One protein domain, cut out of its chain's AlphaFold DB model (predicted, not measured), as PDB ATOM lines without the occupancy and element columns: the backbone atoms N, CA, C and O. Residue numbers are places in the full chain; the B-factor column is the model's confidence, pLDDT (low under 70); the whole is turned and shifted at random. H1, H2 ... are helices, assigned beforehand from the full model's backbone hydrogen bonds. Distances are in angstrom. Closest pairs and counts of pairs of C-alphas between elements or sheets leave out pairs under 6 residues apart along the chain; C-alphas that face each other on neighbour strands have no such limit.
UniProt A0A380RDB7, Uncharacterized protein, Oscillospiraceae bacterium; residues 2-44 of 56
ATOM      1  N   ASP A   2     109.260  85.102  96.272       84.12
ATOM      2  CA  ASP A   2     108.559  83.889  96.702       84.12
ATOM      3  C   ASP A   2     107.834  83.236  95.521       84.12
ATOM      4  O   ASP A   2     107.255  83.923  94.680       84.12
ATOM      5  N   GLU A   3     107.846  81.906  95.457       79.50
ATOM      6  CA  GLU A   3     107.227  81.130  94.372       79.50
ATOM      7  C   GLU A   3     105.736  81.470  94.201       79.50
ATOM      8  O   GLU A   3     105.251  81.651  93.084       79.50
ATOM      9  N   SER A   4     105.031  81.698  95.310       83.62
ATOM     10  CA  SER A   4     103.631  82.135  95.321       83.62
ATOM     11  C   SER A   4     103.411  83.492  94.643       83.62
ATOM     12  O   SER A   4     102.382  83.693  94.000       83.62
ATOM     13  N   LEU A   5     104.370  84.420  94.755       86.88
ATOM     14  CA  LEU A   5     104.299  85.722  94.081       86.88
ATOM     15  C   LEU A   5     104.495  85.563  92.572       86.88
ATOM     16  O   LEU A   5     103.786  86.199  91.797       86.88
ATOM     17  N   ILE A   6     105.402  84.677  92.156       84.25
ATOM     18  CA  ILE A   6     105.649  84.375  90.738       84.25
ATOM     19  C   ILE A   6     104.394  83.765  90.100       84.25
ATOM     20  O   ILE A   6     103.976  84.196  89.025       84.25
ATOM     21  N   VAL A   7     103.753  82.811  90.782       84.81
ATOM     22  CA  VAL A   7     102.497  82.199  90.322       84.81
ATOM     23  C   VAL A   7     101.379  83.237  90.234       84.81
ATOM     24  O   VAL A   7     100.697  83.301  89.214       84.81
ATOM     25  N   ALA A   8     101.206  84.079  91.258       87.38
ATOM     26  CA  ALA A   8     100.171  85.112  91.258       87.38
ATOM     27  C   ALA A   8     100.352  86.117  90.108       87.38
ATOM     28  O   ALA A   8      99.382  86.456  89.430       87.38
ATOM     29  N   MET A   9     101.592  86.541  89.844       86.62
ATOM     30  CA  MET A   9     101.910  87.422  88.718       86.62
ATOM     31  C   MET A   9     101.631  86.754  87.369       86.62
ATOM     32  O   MET A   9     101.027  87.376  86.499       86.62
ATOM     33  N   ALA A  10     102.013  85.485  87.199       84.56
ATOM     34  CA  ALA A  10     101.757  84.747  85.962       84.56
ATOM     35  C   ALA A  10     100.252  84.571  85.690       84.56
ATOM     36  O   ALA A  10      99.801  84.776  84.564       84.56
ATOM     37  N   VAL A  11      99.465  84.240  86.722       86.25
ATOM     38  CA  VAL A  11      97.999  84.116  86.625       86.25
ATOM     39  C   VAL A  11      97.358  85.449  86.240       86.25
ATOM     40  O   VAL A  11      96.501  85.470  85.360       86.25
ATOM     41  N   ALA A  12      97.782  86.551  86.866       87.50
ATOM     42  CA  ALA A  12      97.261  87.882  86.565       87.50
ATOM     43  C   ALA A  12      97.563  88.303  85.117       87.50
ATOM     44  O   ALA A  12      96.652  88.722  84.407       87.50
ATOM     45  N   CYS A  13      98.800  88.101  84.655       85.50
ATOM     46  CA  CYS A  13      99.222  88.450  83.296       85.50
ATOM     47  C   CYS A  13      98.389  87.708  82.235       85.50
ATOM     48  O   CYS A  13      97.853  88.318  81.315       85.50
ATOM     49  N   ILE A  14      98.202  86.393  82.403       84.56
ATOM     50  CA  ILE A  14      97.420  85.570  81.465       84.56
ATOM     51  C   ILE A  14      95.931  85.942  81.489       84.56
ATOM     52  O   ILE A  14      95.278  85.925  80.443       84.56
ATOM     53  N   ALA A  15      95.385  86.254  82.666       88.62
ATOM     54  CA  ALA A  15      93.997  86.680  82.815       88.62
ATOM     55  C   ALA A  15      93.726  88.008  82.092       88.62
ATOM     56  O   ALA A  15      92.725  88.120  81.382       88.62
ATOM     57  N   GLU A  16      94.641  88.973  82.214       85.00
ATOM     58  CA  GLU A  16      94.572  90.258  81.512       85.00
ATOM     59  C   GLU A  16      94.694  90.093  79.992       85.00
ATOM     60  O   GLU A  16      93.864  90.625  79.256       85.00
ATOM     61  N   GLU A  17      95.670  89.316  79.514       84.38
ATOM     62  CA  GLU A  17      95.903  89.113  78.075       84.38
ATOM     63  C   GLU A  17      94.729  88.425  77.364       84.38
ATOM     64  O   GLU A  17      94.422  88.742  76.216       84.38
ATOM     65  N   ASN A  18      94.066  87.484  78.041       85.50
ATOM     66  CA  ASN A  18      92.989  86.685  77.452       85.50
ATOM     67  C   ASN A  18      91.583  87.172  77.840       85.50
ATOM     68  O   ASN A  18      90.594  86.603  77.376       85.50
ATOM     69  N   GLY A  19      91.472  88.196  78.695       86.62
ATOM     70  CA  GLY A  19      90.190  88.728  79.168       86.62
ATOM     71  C   GLY A  19      89.368  87.723  79.984       86.62
ATOM     72  O   GLY A  19      88.138  87.731  79.921       86.62
ATOM     73  N   VAL A  20      90.031  86.833  80.724       86.31
ATOM     74  CA  VAL A  20      89.392  85.780  81.530       86.31
ATOM     75  C   VAL A  20      89.541  86.069  83.022       86.31
ATOM     76  O   VAL A  20      90.519  86.664  83.454       86.31
ATOM     77  N   ASP A  21      88.576  85.634  83.838       85.31
ATOM     78  CA  ASP A  21      88.678  85.747  85.301       85.31
ATOM     79  C   ASP A  21      89.872  84.916  85.811       85.31
ATOM     80  O   ASP A  21      90.042  83.753  85.427       85.31
ATOM     81  N   THR A  22      90.677  85.490  86.707       83.38
ATOM     82  CA  THR A  22      91.835  84.832  87.337       83.38
ATOM     83  C   THR A  22      91.460  83.531  88.044       83.38
ATOM     84  O   THR A  22      92.273  82.610  88.094       83.38
ATOM     85  N   LYS A  23      90.216  83.392  88.524       85.00
ATOM     86  CA  LYS A  23      89.694  82.148  89.123       85.00
ATOM     87  C   LYS A  23      89.631  80.976  88.142       85.00
ATOM     88  O   LYS A  23      89.610  79.827  88.575       85.00
ATOM     89  N   ASN A  24      89.599  81.262  86.841       84.44
ATOM     90  CA  ASN A  24      89.553  80.261  85.777       84.44
ATOM     91  C   ASN A  24      90.942  79.948  85.198       84.44
ATOM     92  O   ASN A  24      91.053  79.138  84.277       84.44
ATOM     93  N   VAL A  25      92.003  80.569  85.725       81.62
ATOM     94  CA  VAL A  25      93.378  80.408  85.247       81.62
ATOM     95  C   VAL A  25      94.195  79.682  86.309       81.62
ATOM     96  O   VAL A  25      94.301  80.117  87.452       81.62
ATOM     97  N   VAL A  26      94.799  78.558  85.925       83.12
ATOM     98  CA  VAL A  26      95.662  77.765  86.809       83.12
ATOM     99  C   VAL A  26      96.972  77.472  86.096       83.12
ATOM    100  O   VAL A  26      96.982  76.895  85.006       83.12
ATOM    101  N   VAL A  27      98.085  77.829  86.735       79.00
ATOM    102  CA  VAL A  27      99.426  77.485  86.252       79.00
ATOM    103  C   VAL A  27      99.644  75.988  86.449       79.00
ATOM    104  O   VAL A  27      99.658  75.499  87.574       79.00
ATOM    105  N   ARG A  28      99.796  75.245  85.347       81.62
ATOM    106  CA  ARG A  28     100.068  73.798  85.397       81.62
ATOM    107  C   ARG A  28     101.554  73.481  85.482       81.62
ATOM    108  O   ARG A  28     101.940  72.545  86.172       81.62
ATOM    109  N   ASN A  29     102.374  74.223  84.748       79.12
ATOM    110  CA  ASN A  29     103.819  74.087  84.768       79.12
ATOM    111  C   ASN A  29     104.480  75.418  84.409       79.12
ATOM    112  O   ASN A  29     103.907  76.249  83.704       79.12
ATOM    113  N   PHE A  30     105.707  75.588  84.884       74.75
ATOM    114  CA  PHE A  30     106.619  76.581  84.348       74.75
ATOM    115  C   PHE A  30     107.550  75.866  83.382       74.75
ATOM    116  O   PHE A  30     108.232  74.911  83.755       74.75
ATOM    117  N   ARG A  31     107.565  76.310  82.126       76.50
ATOM    118  CA  ARG A  31     108.606  75.926  81.181       76.50
ATOM    119  C   ARG A  31     109.467  77.148  80.944       76.50
ATOM    120  O   ARG A  31     108.987  78.151  80.428       76.50
ATOM    121  N   GLU A  32     110.734  77.049  81.316       69.62
ATOM    122  CA  GLU A  32     111.708  78.053  80.925       69.62
ATOM    123  C   GLU A  32     111.815  78.037  79.396       69.62
ATOM    124  O   GLU A  32     112.211  77.038  78.785       69.62
ATOM    125  N   VAL A  33     111.395  79.131  78.764       73.44
ATOM    126  CA  VAL A  33     111.643  79.340  77.341       73.44
ATOM    127  C   VAL A  33     113.084  79.806  77.238       73.44
ATOM    128  O   VAL A  33     113.382  80.990  77.378       73.44
ATOM    129  N   GLN A  34     113.996  78.852  77.054       71.44
ATOM    130  CA  GLN A  34     115.373  79.192  76.737       71.44
ATOM    131  C   GLN A  34     115.379  79.982  75.434       71.44
ATOM    132  O   GLN A  34     114.963  79.481  74.387       71.44
ATOM    133  N   LYS A  35     115.846  81.228  75.520       79.38
ATOM    134  CA  LYS A  35     116.145  82.039  74.345       79.38
ATOM    135  C   LYS A  35     117.114  81.267  73.457       79.38
ATOM    136  O   LYS A  35     118.099  80.709  73.946       79.38
ATOM    137  N   THR A  36     116.854  81.261  72.160       84.25
ATOM    138  CA  THR A  36     117.816  80.756  71.176       84.25
ATOM    139  C   THR A  36     119.122  81.553  71.262       84.25
ATOM    140  O   THR A  36     119.130  82.697  71.721       84.25
ATOM    141  N   SER A  37     120.236  80.993  70.780       84.81
ATOM    142  CA  SER A  37     121.534  81.690  70.789       84.81
ATOM    143  C   SER A  37     121.473  83.066  70.111       84.81
ATOM    144  O   SER A  37     122.148  83.998  70.539       84.81
ATOM    145  N   LEU A  38     120.623  83.219  69.089       85.38
ATOM    146  CA  LEU A  38     120.391  84.496  68.415       85.38
ATOM    147  C   LEU A  38     119.601  85.482  69.292       85.38
ATOM    148  O   LEU A  38     119.972  86.646  69.384       85.38
ATOM    149  N   GLU A  39     118.537  85.032  69.961       83.38
ATOM    150  CA  GLU A  39     117.741  85.877  70.865       83.38
ATOM    151  C   GLU A  39     118.526  86.309  72.109       83.38
ATOM    152  O   GLU A  39     118.335  87.425  72.593       83.38
ATOM    153  N   GLN A  40     119.414  85.447  72.617       85.38
ATOM    154  CA  GLN A  40     120.368  85.809  73.668       85.38
ATOM    155  C   GLN A  40     121.318  86.898  73.168       85.38
ATOM    156  O   GLN A  40     121.375  87.969  73.763       85.38
ATOM    157  N   PHE A  41     121.959  86.682  72.016       87.25
ATOM    158  CA  PHE A  41     122.883  87.652  71.427       87.25
ATOM    159  C   PHE A  41     122.232  89.021  71.178       87.25
ATOM    160  O   PHE A  41     122.823  90.057  71.480       87.25
ATOM    161  N   ILE A  42     121.004  89.040  70.657       86.94
ATOM    162  CA  ILE A  42     120.233  90.270  70.436       86.94
ATOM    163  C   ILE A  42     119.972  90.999  71.760       86.94
ATOM    164  O   ILE A  42     120.140  92.218  71.823       86.94
ATOM    165  N   ALA A  43     119.579  90.267  72.808       83.44
ATOM    166  CA  ALA A  43     119.298  90.839  74.121       83.44
ATOM    167  C   ALA A  43     120.563  91.404  74.787       83.44
ATOM    168  O   ALA A  43     120.528  92.528  75.284       83.44
ATOM    169  N   ASP A  44     121.675  90.668  74.740       90.31
ATOM    170  CA  ASP A  44     122.945  91.064  75.360       90.31
ATOM    171  C   ASP A  44     123.555  92.308  74.700       90.31
ATOM    172  O   ASP A  44     124.218  93.107  75.357       90.31
TER     173      ASP A  44
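This is residues 2 to 44 of the 56 residues of an uncharacterized protein of Oscillospiraceae bacterium (UniProt A0A380RDB7). One long helix, H1, and a short helix, H2, lie far from each other, joined by a long link that folds back beside H1 after its end and then runs out to H2. Residues 36 to 42, of which 37 to 42 belong to H2, stick out at the far end. The printed part has 43 residues, with two named helices in the order H1, H2 and no named strand; the class is all helix. It is only just loose, close to extended, with a radius of gyration of the C-alphas of 13.7 A, and spans 38 by 24 by 16 A.

H1, residues 3 to 18, and H2, residues 37 to 44, are apart. In both helices every O i to N i+4 pair is within hydrogen-bond range.

H1 is 22.8 A long, from C-alpha 3 at (107.227, 81.130, 94.372) to C-alpha 18 at (92.989, 86.685, 77.452). H2 measures 10.5 A and ends at C-alpha 44, at (122.945, 91.064, 75.360).

The C-alphas farthest apart, those of Lys 23 and Phe 41, are 38.0 A apart. The printed part has no cut. The link from H1 to H2, residues 19 to 36, is long. Residue 32 has a pLDDT under 70.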